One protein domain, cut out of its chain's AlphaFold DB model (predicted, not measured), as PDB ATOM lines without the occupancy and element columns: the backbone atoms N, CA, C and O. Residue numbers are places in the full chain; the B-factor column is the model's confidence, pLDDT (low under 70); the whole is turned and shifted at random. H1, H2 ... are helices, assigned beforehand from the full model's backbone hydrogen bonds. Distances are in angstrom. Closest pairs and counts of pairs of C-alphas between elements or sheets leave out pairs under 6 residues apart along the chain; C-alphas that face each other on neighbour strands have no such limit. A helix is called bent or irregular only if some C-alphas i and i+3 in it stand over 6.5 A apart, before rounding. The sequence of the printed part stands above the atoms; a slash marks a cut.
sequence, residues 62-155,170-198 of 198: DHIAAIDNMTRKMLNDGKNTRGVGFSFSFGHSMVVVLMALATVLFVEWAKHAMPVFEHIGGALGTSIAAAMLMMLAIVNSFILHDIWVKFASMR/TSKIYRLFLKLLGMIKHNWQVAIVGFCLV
ATOM      1  N   ASP A  62     -44.801  -5.636 -10.486       80.00
ATOM      2  CA  ASP A  62     -43.725  -4.922 -11.159       80.00
ATOM      3  C   ASP A  62     -42.333  -5.438 -10.757       80.00
ATOM      4  O   ASP A  62     -41.510  -5.722 -11.633       80.00
ATOM      5  N   HIS A  63     -42.097  -5.658  -9.462       85.81
ATOM      6  CA  HIS A  63     -40.847  -6.199  -8.930       85.81
ATOM      7  C   HIS A  63     -40.623  -7.624  -9.445       85.81
ATOM      8  O   HIS A  63     -39.543  -7.954  -9.948       85.81
ATOM      9  N   ILE A  64     -41.666  -8.458  -9.397       85.94
ATOM     10  CA  ILE A  64     -41.614  -9.840  -9.888       85.94
ATOM     11  C   ILE A  64     -41.338  -9.866 -11.399       85.94
ATOM     12  O   ILE A  64     -40.444 -10.587 -11.849       85.94
ATOM     13  N   ALA A  65     -42.052  -9.053 -12.184       82.94
ATOM     14  CA  ALA A  65     -41.870  -8.978 -13.632       82.94
ATOM     15  C   ALA A  65     -40.472  -8.470 -14.021       82.94
ATOM     16  O   ALA A  65     -39.867  -8.979 -14.968       82.94
ATOM     17  N   ALA A  66     -39.930  -7.491 -13.290       80.19
ATOM     18  CA  ALA A  66     -38.586  -6.974 -13.519       80.19
ATOM     19  C   ALA A  66     -37.512  -8.029 -13.230       80.19
ATOM     20  O   ALA A  66     -36.617  -8.238 -14.056       80.19
ATOM     21  N   ILE A  67     -37.615  -8.736 -12.101       84.81
ATOM     22  CA  ILE A  67     -36.677  -9.805 -11.744       84.81
ATOM     23  C   ILE A  67     -36.746 -10.952 -12.759       84.81
ATOM     24  O   ILE A  67     -35.692 -11.427 -13.192       84.81
ATOM     25  N   ASP A  68     -37.943 -11.379 -13.179       84.88
ATOM     26  CA  ASP A  68     -38.110 -12.436 -14.188       84.88
ATOM     27  C   ASP A  68     -37.464 -12.031 -15.520       84.88
ATOM     28  O   ASP A  68     -36.632 -12.763 -16.063       84.88
ATOM     29  N   ASN A  69     -37.740 -10.816 -15.998       80.31
ATOM     30  CA  ASN A  69     -37.180 -10.311 -17.249       80.31
ATOM     31  C   ASN A  69     -35.652 -10.212 -17.221       80.31
ATOM     32  O   ASN A  69     -34.985 -10.626 -18.175       80.31
ATOM     33  N   MET A  70     -35.074  -9.720 -16.124       80.38
ATOM     34  CA  MET A  70     -33.619  -9.666 -15.971       80.38
ATOM     35  C   MET A  70     -33.011 -11.065 -15.870       80.38
ATOM     36  O   MET A  70     -31.968 -11.327 -16.468       80.38
ATOM     37  N   THR A  71     -33.685 -11.991 -15.190       83.75
ATOM     38  CA  THR A  71     -33.245 -13.385 -15.069       83.75
ATOM     39  C   THR A  71     -33.245 -14.082 -16.428       83.75
ATOM     40  O   THR A  71     -32.224 -14.653 -16.813       83.75
ATOM     41  N   ARG A  72     -34.336 -13.973 -17.200       78.06
ATOM     42  CA  ARG A  72     -34.444 -14.514 -18.566       78.06
ATOM     43  C   ARG A  72     -33.388 -13.929 -19.489       78.06
ATOM     44  O   ARG A  72     -32.739 -14.657 -20.233       78.06
ATOM     45  N   LYS A  73     -33.172 -12.617 -19.415       75.00
ATOM     46  CA  LYS A  73     -32.135 -11.946 -20.196       75.00
ATOM     47  C   LYS A  73     -30.742 -12.472 -19.855       75.00
ATOM     48  O   LYS A  73     -29.966 -12.765 -20.757       75.00
ATOM     49  N   MET A  74     -30.402 -12.582 -18.573       74.88
ATOM     50  CA  MET A  74     -29.084 -13.072 -18.165       74.88
ATOM     51  C   MET A  74     -28.878 -14.539 -18.523       74.88
ATOM     52  O   MET A  74     -27.771 -14.906 -18.913       74.88
ATOM     53  N   LEU A  75     -29.944 -15.337 -18.471       80.94
ATOM     54  CA  LEU A  75     -29.939 -16.709 -18.954       80.94
ATOM     55  C   LEU A  75     -29.665 -16.770 -20.468       80.94
ATOM     56  O   LEU A  75     -28.776 -17.507 -20.885       80.94
ATOM     57  N   ASN A  76     -30.350 -15.947 -21.270       73.81
ATOM     58  CA  ASN A  76     -30.135 -15.855 -22.721       73.81
ATOM     59  C   ASN A  76     -28.728 -15.347 -23.084       73.81
ATOM     60  O   ASN A  76     -28.149 -15.789 -24.070       73.81
ATOM     61  N   ASP A  77     -28.155 -14.454 -22.270       73.06
ATOM     62  CA  ASP A  77     -26.774 -13.968 -22.409       73.06
ATOM     63  C   ASP A  77     -25.719 -15.008 -21.948       73.06
ATOM     64  O   ASP A  77     -24.520 -14.717 -21.996       73.06
ATOM     65  N   GLY A  78     -26.127 -16.181 -21.439       73.06
ATOM     66  CA  GLY A  78     -25.230 -17.209 -20.896       73.06
ATOM     67  C   GLY A  78     -24.520 -16.806 -19.595       73.06
ATOM     68  O   GLY A  78     -23.451 -17.327 -19.275       73.06
ATOM     69  N   LYS A  79     -25.070 -15.840 -18.853       75.81
ATOM     70  CA  LYS A  79     -24.476 -15.276 -17.632       75.81
ATOM     71  C   LYS A  79     -25.053 -15.911 -16.371       75.81
ATOM     72  O   LYS A  79     -26.118 -16.519 -16.373       75.81
ATOM     73  N   ASN A  80     -24.349 -15.721 -15.256       76.75
ATOM     74  CA  ASN A  80     -24.803 -16.197 -13.955       76.75
ATOM     75  C   ASN A  80     -26.045 -15.422 -13.479       76.75
ATOM     76  O   ASN A  80     -25.964 -14.225 -13.212       76.75
ATOM     77  N   THR A  81     -27.167 -16.123 -13.326       81.31
ATOM     78  CA  THR A  81     -28.443 -15.595 -12.819       81.31
ATOM     79  C   THR A  81     -28.520 -15.558 -11.287       81.31
ATOM     80  O   THR A  81     -29.389 -14.899 -10.713       81.31
ATOM     81  N   ARG A  82     -27.599 -16.242 -10.596       75.56
ATOM     82  CA  ARG A  82     -27.542 -16.318  -9.131       75.56
ATOM     83  C   ARG A  82     -27.083 -14.961  -8.590       75.56
ATOM     84  O   ARG A  82     -25.905 -14.624  -8.664       75.56
ATOM     85  N   GLY A  83     -28.036 -14.158  -8.115       78.88
ATOM     86  CA  GLY A  83     -27.797 -12.820  -7.557       78.88
ATOM     87  C   GLY A  83     -28.550 -11.675  -8.242       78.88
ATOM     88  O   GLY A  83     -28.431 -10.537  -7.786       78.88
ATOM     89  N   VAL A  84     -29.339 -11.948  -9.289       83.06
ATOM     90  CA  VAL A  84     -30.179 -10.934  -9.958       83.06
ATOM     91  C   VAL A  84     -31.183 -10.326  -8.977       83.06
ATOM     92  O   VAL A  84     -31.196  -9.111  -8.803       83.06
ATOM     93  N   GLY A  85     -31.941 -11.166  -8.264       84.31
ATOM     94  CA  GLY A  85     -32.902 -10.710  -7.254       84.31
ATOM     95  C   GLY A  85     -32.240  -9.938  -6.109       84.31
ATOM     96  O   GLY A  85     -32.685  -8.850  -5.770       84.31
ATOM     97  N   PHE A  86     -31.112 -10.428  -5.581       84.94
ATOM     98  CA  PHE A  86     -30.369  -9.719  -4.531       84.94
ATOM     99  C   PHE A  86     -29.897  -8.332  -4.991       84.94
ATOM    100  O   PHE A  86     -30.046  -7.359  -4.261       84.94
ATOM    101  N   SER A  87     -29.358  -8.226  -6.210       82.56
ATOM    102  CA  SER A  87     -28.880  -6.948  -6.757       82.56
ATOM    103  C   SER A  87     -30.032  -5.970  -6.998       82.56
ATOM    104  O   SER A  87     -29.889  -4.784  -6.714       82.56
ATOM    105  N   PHE A  88     -31.175  -6.473  -7.476       84.56
ATOM    106  CA  PHE A  88     -32.403  -5.698  -7.640       84.56
ATOM    107  C   PHE A  88     -32.898  -5.142  -6.298       84.56
ATOM    108  O   PHE A  88     -33.009  -3.927  -6.142       84.56
ATOM    109  N   SER A  89     -33.107  -6.014  -5.305       84.75
ATOM    110  CA  SER A  89     -33.580  -5.619  -3.975       84.75
ATOM    111  C   SER A  89     -32.600  -4.687  -3.264       84.75
ATOM    112  O   SER A  89     -33.032  -3.753  -2.594       84.75
ATOM    113  N   PHE A  90     -31.288  -4.890  -3.427       85.56
ATOM    114  CA  PHE A  90     -30.268  -4.005  -2.862       85.56
ATOM    115  C   PHE A  90     -30.342  -2.593  -3.458       85.56
ATOM    116  O   PHE A  90     -30.330  -1.614  -2.716       85.56
ATOM    117  N   GLY A  91     -30.465  -2.480  -4.784       82.38
ATOM    118  CA  GLY A  91     -30.608  -1.190  -5.463       82.38
ATOM    119  C   GLY A  91     -31.887  -0.448  -5.079       82.38
ATOM    120  O   GLY A  91     -31.833   0.740  -4.774       82.38
ATOM    121  N   HIS A  92     -33.011  -1.165  -5.019       85.31
ATOM    122  CA  HIS A  92     -34.296  -0.614  -4.590       85.31
ATOM    123  C   HIS A  92     -34.255  -0.131  -3.130       85.31
ATOM    124  O   HIS A  92     -34.592   1.013  -2.827       85.31
ATOM    125  N   SER A  93     -33.726  -0.959  -2.222       85.88
ATOM    126  CA  SER A  93     -33.602  -0.608  -0.797       85.88
ATOM    127  C   SER A  93     -32.685   0.598  -0.566       85.88
ATOM    128  O   SER A  93     -32.913   1.371   0.363       85.88
ATOM    129  N   MET A  94     -31.663   0.795  -1.408       86.19
ATOM    130  CA  MET A  94     -30.752   1.936  -1.299       86.19
ATOM    131  C   MET A  94     -31.488   3.272  -1.446       86.19
ATOM    132  O   MET A  94     -31.185   4.213  -0.718       86.19
ATOM    133  N   VAL A  95     -32.477   3.359  -2.340       84.25
ATOM    134  CA  VAL A  95     -33.292   4.573  -2.499       84.25
ATOM    135  C   VAL A  95     -34.056   4.871  -1.220       84.25
ATOM    136  O   VAL A  95     -34.021   6.000  -0.745       84.25
ATOM    137  N   VAL A  96     -34.700   3.857  -0.634       86.06
ATOM    138  CA  VAL A  96     -35.479   4.008   0.602       86.06
ATOM    139  C   VAL A  96     -34.584   4.486   1.745       86.06
ATOM    140  O   VAL A  96     -34.943   5.420   2.460       86.06
ATOM    141  N   VAL A  97     -33.383   3.916   1.881       86.62
ATOM    142  CA  VAL A  97     -32.399   4.342   2.891       86.62
ATOM    143  C   VAL A  97     -31.934   5.780   2.647       86.62
ATOM    144  O   VAL A  97     -31.877   6.567   3.590       86.62
ATOM    145  N   LEU A  98     -31.630   6.150   1.401       86.69
ATOM    146  CA  LEU A  98     -31.228   7.515   1.048       86.69
ATOM    147  C   LEU A  98     -32.352   8.524   1.299       86.69
ATOM    148  O   LEU A  98     -32.089   9.606   1.818       86.69
ATOM    149  N   MET A  99     -33.597   8.170   0.981       83.06
ATOM    150  CA  MET A  99     -34.777   8.992   1.253       83.06
ATOM    151  C   MET A  99     -35.020   9.153   2.752       83.06
ATOM    152  O   MET A  99     -35.264  10.270   3.210       83.06
ATOM    153  N   ALA A 100     -34.877   8.085   3.538       85.38
ATOM    154  CA  ALA A 100     -34.972   8.158   4.993       85.38
ATOM    155  C   ALA A 100     -33.875   9.060   5.582       85.38
ATOM    156  O   ALA A 100     -34.168   9.948   6.382       85.38
ATOM    157  N   LEU A 101     -32.624   8.895   5.136       86.31
ATOM    158  CA  LEU A 101     -31.496   9.716   5.573       86.31
ATOM    159  C   LEU A 101     -31.704  11.193   5.216       86.31
ATOM    160  O   LEU A 101     -31.542  12.061   6.069       86.31
ATOM    161  N   ALA A 102     -32.106  11.483   3.976       84.19
ATOM    162  CA  ALA A 102     -32.407  12.839   3.533       84.19
ATOM    163  C   ALA A 102     -33.538  13.459   4.366       84.19
ATOM    164  O   ALA A 102     -33.415  14.591   4.821       84.19
ATOM    165  N   THR A 103     -34.602  12.706   4.645       81.69
ATOM    166  CA  THR A 103     -35.728  13.191   5.459       81.69
ATOM    167  C   THR A 103     -35.286  13.559   6.877       81.69
ATOM    168  O   THR A 103     -35.696  14.595   7.396       81.69
ATOM    169  N   VAL A 104     -34.411  12.755   7.490       84.06
ATOM    170  CA  VAL A 104     -33.863  13.038   8.827       84.06
ATOM    171  C   VAL A 104     -32.933  14.254   8.804       84.06
ATOM    172  O   VAL A 104     -33.031  15.110   9.680       84.06
ATOM    173  N   LEU A 105     -32.052  14.360   7.805       84.06
ATOM    174  CA  LEU A 105     -31.089  15.462   7.691       84.06
ATOM    175  C   LEU A 105     -31.759  16.806   7.388       84.06
ATOM    176  O   LEU A 105     -31.317  17.840   7.881       84.06
ATOM    177  N   PHE A 106     -32.828  16.798   6.596       83.50
ATOM    178  CA  PHE A 106     -33.527  18.001   6.151       83.50
ATOM    179  C   PHE A 106     -34.860  18.206   6.872       83.50
ATOM    180  O   PHE A 106     -35.760  18.807   6.299       83.50
ATOM    181  N   VAL A 107     -35.019  17.739   8.118       79.25
ATOM    182  CA  VAL A 107     -36.333  17.658   8.789       79.25
ATOM    183  C   VAL A 107     -37.092  18.995   8.856       79.25
ATOM    184  O   VAL A 107     -38.315  19.014   8.726       79.25
ATOM    185  N   GLU A 108     -36.395  20.123   9.025       75.00
ATOM    186  CA  GLU A 108     -37.015  21.459   9.062       75.00
ATOM    187  C   GLU A 108     -37.491  21.917   7.679       75.00
ATOM    188  O   GLU A 108     -38.590  22.449   7.537       75.00
ATOM    189  N   TRP A 109     -36.696  21.650   6.642       73.44
ATOM    190  CA  TRP A 109     -37.054  21.955   5.260       73.44
ATOM    191  C   TRP A 109     -38.122  20.993   4.725       73.44
ATOM    192  O   TRP A 109     -39.053  21.413   4.042       73.44
ATOM    193  N   ALA A 110     -38.046  19.718   5.104       66.88
ATOM    194  CA  ALA A 110     -38.989  18.670   4.739       66.88
ATOM    195  C   ALA A 110     -40.408  18.996   5.213       66.88
ATOM    196  O   ALA A 110     -41.351  18.783   4.461       66.88
ATOM    197  N   LYS A 111     -40.578  19.596   6.401       68.00
ATOM    198  CA  LYS A 111     -41.896  20.042   6.892       68.00
ATOM    199  C   LYS A 111     -42.556  21.088   5.987       68.00
ATOM    200  O   LYS A 111     -43.775  21.078   5.850       68.00
ATOM    201  N   HIS A 112     -41.774  21.968   5.359       68.19
ATOM    202  CA  HIS A 112     -42.280  22.985   4.431       68.19
ATOM    203  C   HIS A 112     -42.384  22.487   2.983       68.19
ATOM    204  O   HIS A 112     -43.281  22.905   2.252       68.19
ATOM    205  N   ALA A 113     -41.484  21.596   2.565       67.06
ATOM    206  CA  ALA A 113     -41.417  21.067   1.207       67.06
ATOM    207  C   ALA A 113     -42.310  19.834   0.980       67.06
ATOM    208  O   ALA A 113     -42.617  19.527  -0.170       67.06
ATOM    209  N   MET A 114     -42.758  19.156   2.046       64.50
ATOM    210  CA  MET A 114     -43.589  17.945   1.995       64.50
ATOM    211  C   MET A 114     -44.791  18.032   1.045       64.50
ATOM    212  O   MET A 114     -44.892  17.157   0.191       64.50
ATOM    213  N   PRO A 115     -45.657  19.067   1.091       68.38
ATOM    214  CA  PRO A 115     -46.832  19.110   0.215       68.38
ATOM    215  C   PRO A 115     -46.472  19.243  -1.274       68.38
ATOM    216  O   PRO A 115     -47.185  18.735  -2.138       68.38
ATOM    217  N   VAL A 116     -45.345  19.887  -1.596       69.00
ATOM    218  CA  VAL A 116     -44.852  20.005  -2.980       69.00
ATOM    219  C   VAL A 116     -44.162  18.711  -3.421       69.00
ATOM    220  O   VAL A 116     -44.362  18.259  -4.549       69.00
ATOM    221  N   PHE A 117     -43.389  18.082  -2.532       67.62
ATOM    222  CA  PHE A 117     -42.721  16.804  -2.792       67.62
ATOM    223  C   PHE A 117     -43.694  15.642  -2.946       67.62
ATOM    224  O   PHE A 117     -43.474  14.792  -3.799       67.62
ATOM    225  N   GLU A 118     -44.774  15.603  -2.172       67.81
ATOM    226  CA  GLU A 118     -45.787  14.556  -2.271       67.81
ATOM    227  C   GLU A 118     -46.493  14.615  -3.631       67.81
ATOM    228  O   GLU A 118     -46.618  13.604  -4.321       67.81
ATOM    229  N   HIS A 119     -46.854  15.819  -4.084       71.19
ATOM    230  CA  HIS A 119     -47.568  15.984  -5.345       71.19
ATOM    231  C   HIS A 119     -46.665  15.804  -6.577       71.19
ATOM    232  O   HIS A 119     -47.072  15.174  -7.555       71.19
ATOM    233  N   ILE A 120     -45.444  16.353  -6.557       72.75
ATOM    234  CA  ILE A 120     -44.503  16.258  -7.686       72.75
ATOM    235  C   ILE A 120     -43.788  14.907  -7.685       72.75
ATOM    236  O   ILE A 120     -43.685  14.268  -8.730       72.75
ATOM    237  N   GLY A 121     -43.320  14.453  -6.522       70.38
ATOM    238  CA  GLY A 121     -42.646  13.169  -6.353       70.38
ATOM    239  C   GLY A 121     -43.586  11.996  -6.601       70.38
ATOM    240  O   GLY A 121     -43.224  11.090  -7.346       70.38
ATOM    241  N   GLY A 122     -44.822  12.055  -6.090       75.94
ATOM    242  CA  GLY A 122     -45.838  11.043  -6.371       75.94
ATOM    243  C   GLY A 122     -46.184  10.966  -7.860       75.94
ATOM    244  O   GLY A 122     -46.193   9.878  -8.437       75.94
ATOM    245  N   ALA A 123     -46.397  12.109  -8.523       80.19
ATOM    246  CA  ALA A 123     -46.718  12.140  -9.951       80.19
ATOM    247  C   ALA A 123     -45.552  11.674 -10.840       80.19
ATOM    248  O   ALA A 123     -45.768  10.900 -11.775       80.19
ATOM    249  N   LEU A 124     -44.321  12.116 -10.558       77.75
ATOM    250  CA  LEU A 124     -43.132  11.703 -11.308       77.75
ATOM    251  C   LEU A 124     -42.809  10.224 -11.089       77.75
ATOM    252  O   LEU A 124     -42.600   9.520 -12.074       77.75
ATOM    253  N   GLY A 125     -42.822   9.749  -9.840       73.38
ATOM    254  CA  GLY A 125     -42.604   8.339  -9.510       73.38
ATOM    255  C   GLY A 125     -43.625   7.449 -10.211       73.38
ATOM    256  O   GLY A 125     -43.254   6.573 -10.989       73.38
ATOM    257  N   THR A 126     -44.916   7.775 -10.079       79.62
ATOM    258  CA  THR A 126     -45.995   7.028 -10.748       79.62
ATOM    259  C   THR A 126     -45.839   7.040 -12.269       79.62
ATOM    260  O   THR A 126     -46.056   6.019 -12.916       79.62
ATOM    261  N   SER A 127     -45.431   8.164 -12.865       79.62
ATOM    262  CA  SER A 127     -45.233   8.268 -14.317       79.62
ATOM    263  C   SER A 127     -44.057   7.420 -14.809       79.62
ATOM    264  O   SER A 127     -44.171   6.742 -15.831       79.62
ATOM    265  N   ILE A 128     -42.931   7.435 -14.088       76.56
ATOM    266  CA  ILE A 128     -41.737   6.643 -14.416       76.56
ATOM    267  C   ILE A 128     -42.027   5.150 -14.237       76.56
ATOM    268  O   ILE A 128     -41.737   4.362 -15.141       76.56
ATOM    269  N   ALA A 129     -42.664   4.769 -13.126       75.19
ATOM    270  CA  ALA A 129     -43.087   3.400 -12.862       75.19
ATOM    271  C   ALA A 129     -44.077   2.909 -13.928       75.19
ATOM    272  O   ALA A 129     -43.878   1.844 -14.513       75.19
ATOM    273  N   ALA A 130     -45.090   3.713 -14.272       80.38
ATOM    274  CA  ALA A 130     -46.052   3.389 -15.324       80.38
ATOM    275  C   ALA A 130     -45.375   3.214 -16.692       80.38
ATOM    276  O   ALA A 130     -45.693   2.272 -17.420       80.38
ATOM    277  N   ALA A 131     -44.413   4.075 -17.040       78.56
ATOM    278  CA  ALA A 131     -43.658   3.960 -18.283       78.56
ATOM    279  C   ALA A 131     -42.807   2.678 -18.326       78.56
ATOM    280  O   ALA A 131     -42.818   1.968 -19.337       78.56
ATOM    281  N   MET A 132     -42.110   2.345 -17.232       71.75
ATOM    282  CA  MET A 132     -41.359   1.089 -17.124       71.75
ATOM    283  C   MET A 132     -42.277  -0.132 -17.207       71.75
ATOM    284  O   MET A 132     -41.995  -1.053 -17.970       71.75
ATOM    285  N   LEU A 133     -43.398  -0.139 -16.488       78.38
ATOM    286  CA  LEU A 133     -44.354  -1.244 -16.509       78.38
ATOM    287  C   LEU A 133     -44.961  -1.459 -17.890       78.38
ATOM    288  O   LEU A 133     -45.015  -2.591 -18.365       78.38
ATOM    289  N   MET A 134     -45.359  -0.380 -18.564       78.75
ATOM    290  CA  MET A 134     -45.862  -0.443 -19.933       78.75
ATOM    291  C   MET A 134     -44.809  -1.040 -20.874       78.75
ATOM    292  O   MET A 134     -45.115  -1.899 -21.702       78.75
ATOM    293  N   MET A 135     -43.546  -0.636 -20.710       71.56
ATOM    294  CA  MET A 135     -42.427  -1.186 -21.468       71.56
ATOM    295  C   MET A 135     -42.248  -2.687 -21.204       71.56
ATOM    296  O   MET A 135     -42.157  -3.454 -22.162       71.56
ATOM    297  N   LEU A 136     -42.248  -3.134 -19.942       72.69
ATOM    298  CA  LEU A 136     -42.159  -4.557 -19.594       72.69
ATOM    299  C   LEU A 136     -43.355  -5.354 -20.139       72.69
ATOM    300  O   LEU A 136     -43.169  -6.446 -20.674       72.69
ATOM    301  N   ALA A 137     -44.567  -4.806 -20.051       77.31
ATOM    302  CA  ALA A 137     -45.787  -5.453 -20.522       77.31
ATOM    303  C   ALA A 137     -45.760  -5.699 -22.036       77.31
ATOM    304  O   ALA A 137     -46.060  -6.802 -22.491       77.31
ATOM    305  N   ILE A 138     -45.342  -4.703 -22.824       76.88
ATOM    306  CA  ILE A 138     -45.204  -4.828 -24.284       76.88
ATOM    307  C   ILE A 138     -44.249  -5.974 -24.640       76.88
ATOM    308  O   ILE A 138     -44.514  -6.780 -25.530       76.88
ATOM    309  N   VAL A 139     -43.141  -6.073 -23.919       70.19
ATOM    310  CA  VAL A 139     -42.076  -7.047 -24.180       70.19
ATOM    311  C   VAL A 139     -42.529  -8.449 -23.835       70.19
ATOM    312  O   VAL A 139     -42.361  -9.370 -24.637       70.19
ATOM    313  N   ASN A 140     -43.149  -8.594 -22.668       77.94
ATOM    314  CA  ASN A 140     -43.678  -9.867 -22.208       77.94
ATOM    315  C   ASN A 140     -44.777 -10.362 -23.155       77.94
ATOM    316  O   ASN A 140     -44.795 -11.545 -23.484       77.94
ATOM    317  N   SER A 141     -45.614  -9.463 -23.689       77.12
ATOM    318  CA  SER A 141     -46.611  -9.787 -24.717       77.12
ATOM    319  C   SER A 141     -45.987 -10.285 -26.024       77.12
ATOM    320  O   SER A 141     -46.473 -11.263 -26.591       77.12
ATOM    321  N   PHE A 142     -44.892  -9.678 -26.499       75.38
ATOM    322  CA  PHE A 142     -44.199 -10.162 -27.701       75.38
ATOM    323  C   PHE A 142     -43.582 -11.550 -27.502       75.38
ATOM    324  O   PHE A 142     -43.710 -12.405 -28.378       75.38
ATOM    325  N   ILE A 143     -42.942 -11.791 -26.352       72.94
ATOM    326  CA  ILE A 143     -42.381 -13.106 -26.008       72.94
ATOM    327  C   ILE A 143     -43.500 -14.150 -25.926       72.94
ATOM    328  O   ILE A 143     -43.369 -15.241 -26.478       72.94
ATOM    329  N   LEU A 144     -44.615 -13.810 -25.273       75.56
ATOM    330  CA  LEU A 144     -45.769 -14.696 -25.148       75.56
ATOM    331  C   LEU A 144     -46.361 -15.046 -26.516       75.56
ATOM    332  O   LEU A 144     -46.645 -16.213 -26.769       75.56
ATOM    333  N   HIS A 145     -46.506 -14.060 -27.403       76.56
ATOM    334  CA  HIS A 145     -46.993 -14.279 -28.761       76.56
ATOM    335  C   HIS A 145     -46.071 -15.216 -29.558       76.56
ATOM    336  O   HIS A 145     -46.558 -16.146 -30.193       76.56
ATOM    337  N   ASP A 146     -44.748 -15.024 -29.501       72.44
ATOM    338  CA  ASP A 146     -43.779 -15.902 -30.180       72.44
ATOM    339  C   ASP A 146     -43.862 -17.354 -29.673       72.44
ATOM    340  O   ASP A 146     -43.941 -18.296 -30.464       72.44
ATOM    341  N   ILE A 147     -43.931 -17.539 -28.349       77.88
ATOM    342  CA  ILE A 147     -44.097 -18.862 -27.733       77.88
ATOM    343  C   ILE A 147     -45.439 -19.481 -28.139       77.88
ATOM    344  O   ILE A 147     -45.483 -20.662 -28.479       77.88
ATOM    345  N   TRP A 148     -46.522 -18.700 -28.139       79.00
ATOM    346  CA  TRP A 148     -47.857 -19.173 -28.503       79.00
ATOM    347  C   TRP A 148     -47.927 -19.635 -29.958       79.00
ATOM    348  O   TRP A 148     -48.449 -20.712 -30.224       79.00
ATOM    349  N   VAL A 149     -47.369 -18.864 -30.898       76.31
ATOM    350  CA  VAL A 149     -47.339 -19.230 -32.322       76.31
ATOM    351  C   VAL A 149     -46.525 -20.504 -32.542       76.31
ATOM    352  O   VAL A 149     -46.996 -21.407 -33.233       76.31
ATOM    353  N   LYS A 150     -45.350 -20.628 -31.909       76.19
ATOM    354  CA  LYS A 150     -44.526 -21.850 -31.964       76.19
ATOM    355  C   LYS A 150     -45.239 -23.053 -31.351       76.19
ATOM    356  O   LYS A 150     -45.192 -24.152 -31.891       76.19
ATOM    357  N   PHE A 151     -45.930 -22.861 -30.233       77.69
ATOM    358  CA  PHE A 151     -46.688 -23.926 -29.586       77.69
ATOM    359  C   PHE A 151     -47.901 -24.361 -30.423       77.69
ATOM    360  O   PHE A 151     -48.156 -25.555 -30.583       77.69
ATOM    361  N   ALA A 152     -48.621 -23.402 -31.008       81.31
ATOM    362  CA  ALA A 152     -49.750 -23.660 -31.892       81.31
ATOM    363  C   ALA A 152     -49.316 -24.352 -33.194       81.31
ATOM    364  O   ALA A 152     -50.015 -25.256 -33.652       81.31
ATOM    365  N   SER A 153     -48.160 -23.988 -33.764       74.06
ATOM    366  CA  SER A 153     -47.619 -24.657 -34.952       74.06
ATOM    367  C   SER A 153     -47.186 -26.094 -34.651       74.06
ATOM    368  O   SER A 153     -47.515 -26.985 -35.429       74.06
ATOM    369  N   MET A 154     -46.567 -26.357 -33.492       71.69
ATOM    370  CA  MET A 154     -46.225 -27.717 -33.046       71.69
ATOM    371  C   MET A 154     -47.461 -28.591 -32.808       71.69
ATOM    372  O   MET A 154     -47.448 -29.779 -33.118       71.69
ATOM    373  N   ARG A 155     -48.552 -28.016 -32.293       74.94
ATOM    374  CA  ARG A 155     -49.804 -28.749 -32.053       74.94
ATOM    375  C   ARG A 155     -50.557 -29.105 -33.340       74.94
ATOM    376  O   ARG A 155     -51.338 -30.051 -33.325       74.94
ATOM    377  N   THR A 170     -38.357  -8.355 -37.220       54.00
ATOM    378  CA  THR A 170     -37.503  -7.287 -36.728       54.00
ATOM    379  C   THR A 170     -38.142  -5.896 -36.674       54.00
ATOM    380  O   THR A 170     -37.661  -4.937 -37.294       54.00
ATOM    381  N   SER A 171     -39.197  -5.755 -35.873       54.50
ATOM    382  CA  SER A 171     -39.747  -4.440 -35.568       54.50
ATOM    383  C   SER A 171     -38.619  -3.565 -35.004       54.50
ATOM    384  O   SER A 171     -37.849  -3.998 -34.143       54.50
ATOM    385  N   LYS A 172     -38.446  -2.344 -35.530       54.34
ATOM    386  CA  LYS A 172     -37.387  -1.409 -35.087       54.34
ATOM    387  C   LYS A 172     -37.420  -1.204 -33.567       54.34
ATOM    388  O   LYS A 172     -36.366  -1.049 -32.960       54.34
ATOM    389  N   ILE A 173     -38.611  -1.308 -32.976       55.56
ATOM    390  CA  ILE A 173     -38.862  -1.277 -31.533       55.56
ATOM    391  C   ILE A 173     -38.183  -2.458 -30.833       55.56
ATOM    392  O   ILE A 173     -37.465  -2.237 -29.871       55.56
ATOM    393  N   TYR A 174     -38.305  -3.683 -31.351       56.16
ATOM    394  CA  TYR A 174     -37.647  -4.875 -30.800       56.16
ATOM    395  C   TYR A 174     -36.112  -4.769 -30.842       56.16
ATOM    396  O   TYR A 174     -35.442  -5.100 -29.870       56.16
ATOM    397  N   ARG A 175     -35.539  -4.217 -31.923       59.12
ATOM    398  CA  ARG A 175     -34.088  -3.944 -32.017       59.12
ATOM    399  C   ARG A 175     -33.624  -2.847 -31.062       59.12
ATOM    400  O   ARG A 175     -32.600  -3.008 -30.403       59.12
ATOM    401  N   LEU A 176     -34.355  -1.735 -30.991       59.31
ATOM    402  CA  LEU A 176     -34.064  -0.634 -30.068       59.31
ATOM    403  C   LEU A 176     -34.168  -1.108 -28.608       59.31
ATOM    404  O   LEU A 176     -33.327  -0.775 -27.779       59.31
ATOM    405  N   PHE A 177     -35.151  -1.960 -28.332       58.88
ATOM    406  CA  PHE A 177     -35.412  -2.565 -27.037       58.88
ATOM    407  C   PHE A 177     -34.336  -3.586 -26.632       58.88
ATOM    408  O   PHE A 177     -33.794  -3.496 -25.533       58.88
ATOM    409  N   LEU A 178     -33.926  -4.486 -27.537       58.34
ATOM    410  CA  LEU A 178     -32.777  -5.374 -27.322       58.34
ATOM    411  C   LEU A 178     -31.475  -4.592 -27.112       58.34
ATOM    412  O   LEU A 178     -30.617  -5.028 -26.351       58.34
ATOM    413  N   LYS A 179     -31.324  -3.423 -27.744       58.44
ATOM    414  CA  LYS A 179     -30.166  -2.539 -27.555       58.44
ATOM    415  C   LYS A 179     -30.173  -1.862 -26.176       58.44
ATOM    416  O   LYS A 179     -29.124  -1.802 -25.541       58.44
ATOM    417  N   LEU A 180     -31.340  -1.422 -25.697       57.69
ATOM    418  CA  LEU A 180     -31.540  -0.878 -24.344       57.69
ATOM    419  C   LEU A 180     -31.321  -1.947 -23.262       57.69
ATOM    420  O   LEU A 180     -30.590  -1.709 -22.303       57.69
ATOM    421  N   LEU A 181     -31.845  -3.160 -23.456       53.47
ATOM    422  CA  LEU A 181     -31.523  -4.315 -22.612       53.47
ATOM    423  C   LEU A 181     -30.036  -4.675 -22.705       53.47
ATOM    424  O   LEU A 181     -29.407  -4.962 -21.694       53.47
ATOM    425  N   GLY A 182     -29.425  -4.609 -23.887       51.28
ATOM    426  CA  GLY A 182     -27.995  -4.855 -24.108       51.28
ATOM    427  C   GLY A 182     -27.060  -3.950 -23.292       51.28
ATOM    428  O   GLY A 182     -25.871  -4.250 -23.170       51.28
ATOM    429  N   MET A 183     -27.594  -2.881 -22.696       53.19
ATOM    430  CA  MET A 183     -26.890  -2.001 -21.767       53.19
ATOM    431  C   MET A 183     -26.702  -2.634 -20.374       53.19
ATOM    432  O   MET A 183     -25.720  -2.324 -19.702       53.19
ATOM    433  N   ILE A 184     -27.561  -3.585 -19.981       55.38
ATOM    434  CA  ILE A 184     -27.468  -4.365 -18.735       55.38
ATOM    435  C   ILE A 184     -26.642  -5.626 -19.008       55.38
ATOM    436  O   ILE A 184     -27.143  -6.705 -19.332       55.38
ATOM    437  N   LYS A 185     -25.324  -5.482 -18.939       55.38
ATOM    438  CA  LYS A 185     -24.345  -6.547 -19.138       55.38
ATOM    439  C   LYS A 185     -23.934  -7.250 -17.838       55.38
ATOM    440  O   LYS A 185     -23.411  -8.359 -17.951       55.38
ATOM    441  N   HIS A 186     -24.161  -6.662 -16.661       55.09
ATOM    442  CA  HIS A 186     -23.674  -7.156 -15.363       55.09
ATOM    443  C   HIS A 186     -24.745  -7.119 -14.258       55.09
ATOM    444  O   HIS A 186     -25.571  -6.212 -14.251       55.09
ATOM    445  N   ASN A 187     -24.666  -8.038 -13.278       58.53
ATOM    446  CA  ASN A 187     -25.593  -8.123 -12.128       58.53
ATOM    447  C   ASN A 187     -25.774  -6.784 -11.397       58.53
ATOM    448  O   ASN A 187     -26.883  -6.439 -11.008       58.53
ATOM    449  N   TRP A 188     -24.708  -5.991 -11.261       64.50
ATOM    450  CA  TRP A 188     -24.772  -4.698 -10.572       64.50
ATOM    451  C   TRP A 188     -25.665  -3.668 -11.283       64.50
ATOM    452  O   TRP A 188     -26.260  -2.817 -10.638       64.50
ATOM    453  N   GLN A 189     -25.846  -3.772 -12.602       68.31
ATOM    454  CA  GLN A 189     -26.723  -2.861 -13.346       68.31
ATOM    455  C   GLN A 189     -28.211  -3.146 -13.098       68.31
ATOM    456  O   GLN A 189     -29.046  -2.283 -13.344       68.31
ATOM    457  N   VAL A 190     -28.547  -4.317 -12.548       63.34
ATOM    458  CA  VAL A 190     -29.901  -4.618 -12.064       63.34
ATOM    459  C   VAL A 190     -30.238  -3.765 -10.834       63.34
ATOM    460  O   VAL A 190     -31.397  -3.404 -10.646       63.34
ATOM    461  N   ALA A 191     -29.237  -3.350 -10.049       61.88
ATOM    462  CA  ALA A 191     -29.445  -2.417  -8.943       61.88
ATOM    463  C   ALA A 191     -29.927  -1.039  -9.433       61.88
ATOM    464  O   ALA A 191     -30.736  -0.408  -8.765       61.88
ATOM    465  N   ILE A 192     -29.497  -0.598 -10.623       69.44
ATOM    466  CA  ILE A 192     -29.961   0.659 -11.238       69.44
ATOM    467  C   ILE A 192     -31.437   0.549 -11.635       69.44
ATOM    468  O   ILE A 192     -32.194   1.501 -11.482       69.44
ATOM    469  N   VAL A 193     -31.871  -0.623 -12.103       66.56
ATOM    470  CA  VAL A 193     -33.290  -0.864 -12.403       66.56
ATOM    471  C   VAL A 193     -34.112  -0.876 -11.120       66.56
ATOM    472  O   VAL A 193     -35.139  -0.215 -11.074       66.56
ATOM    473  N   GLY A 194     -33.635  -1.553 -10.070       61.56
ATOM    474  CA  GLY A 194     -34.277  -1.517  -8.751       61.56
ATOM    475  C   GLY A 194     -34.387  -0.100  -8.185       61.56
ATOM    476  O   GLY A 194     -35.416   0.249  -7.623       61.56
ATOM    477  N   PHE A 195     -33.367   0.736  -8.405       67.69
ATOM    478  CA  PHE A 195     -33.375   2.152  -8.034       67.69
ATOM    479  C   PHE A 195     -34.451   2.958  -8.782       67.69
ATOM    480  O   PHE A 195     -35.080   3.832  -8.198       67.69
ATOM    481  N   CYS A 196     -34.672   2.681 -10.071       61.97
ATOM    482  CA  CYS A 196     -35.701   3.354 -10.872       61.97
ATOM    483  C   CYS A 196     -37.130   2.863 -10.597       61.97
ATOM    484  O   CYS A 196     -38.069   3.543 -10.999       61.97
ATOM    485  N   LEU A 197     -37.292   1.690  -9.980       61.34
ATOM    486  CA  LEU A 197     -38.587   1.052  -9.726       61.34
ATOM    487  C   LEU A 197     -39.143   1.392  -8.326       61.34
ATOM    488  O   LEU A 197     -39.771   0.545  -7.701       61.34
ATOM    489  N   VAL A 198     -38.828   2.588  -7.814       60.16
ATOM    490  CA  VAL A 198     -39.327   3.148  -6.540       60.16
ATOM    491  C   VAL A 198     -40.487   4.094  -6.787       60.16
ATOM    492  O   VAL A 198     -40.402   4.875  -7.762       60.16
TER     493      VAL A 198
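This is residues 62 to 155 and 170 to 198 of the 198 residues of the protein "Nickel/cobalt efflux system" of Leuconostoc pseudomesenteroides (UniProt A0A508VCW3). Two long helices, H2 and H3, make a long open U: H2 runs one way, the chain turns at a tight link, and the longer H3 runs back opposite it with a wide gap between. H1 and H5 sit in that gap toward the open end, H4 lies off to one side near H3, and residues 143 to 155 of H3 stick out as a bare end. You have 123 residues printed, with five named helices in the order H1, H2, H3, H4, H5 and no named strand; the class is all helix. The whole is loose, with a radius of gyration of the C-alphas of 18.2 A, and a rod in outline, spanning 65 by 29 by 24 A.

Find C-alpha 62 at (-43.725, -4.922, -11.159), where H1, residues 62 to 76, begins; it runs 20.9 A. H2, residues 84 to 105, covers 31.8 A. Next look at C-alpha 107 at (-36.333, 17.658, 8.789), where H3, residues 107 to 155, begins; it covers 63.3 A. H3 is irregular, with C-alphas 112 and 115 lying 7.3 A apart, and has a kink of 72 degrees near residue 115. After the cut come H4, residues 172 to 181, and H5, residues 187 to 196, which ends at C-alpha 196, (-35.701, 3.354, -10.872).

Begin at H1, which forms a helical hairpin with H2: residues 67 to 71 touch residues 84 to 88, closest at the C-alphas of Ile 67 and Gly 85, 5.9 A apart, at a steep tilt of 42 degrees, opposite ways. H1 also touches H3, there with residues 133 to 136 alone; the closest C-alphas are those of Asp 62 and Leu 133, 6.5 A apart. H2 and H3 run opposite ways at a shallow tilt of 12 degrees, close but not clearly touching, with centres 18.6 A apart. H5 touches H2 at a steep tilt of 45 degrees, and the closest C-alphas, of Gly 91 and Ala 191, are 3.9 A apart. The helix packing is mostly crossed, with no touching pair at a shallow tilt. H4 touches no helix but is near H3. In H1 and H4 every O i to N i+4 pair is within hydrogen-bond range; the counts are 16 of 18 in H2, 41 of 45 in H3 and 3 of 6 in H5, where 7 of 7 O i to N i+3 pairs are within range.

The C-alphas of Glu 108 and Arg 155 are the two farthest apart, 66.1 A. Residues 156 to 169 are not printed, and C-alphas 155 and 170 are 25.2 A apart across this cut. Of the links that are printed whole, none is long. Read the B-factor column for a mean pLDDT of 73.6 over the printed part; residues 110 to 118 and 170 to 198 of this model are under 70.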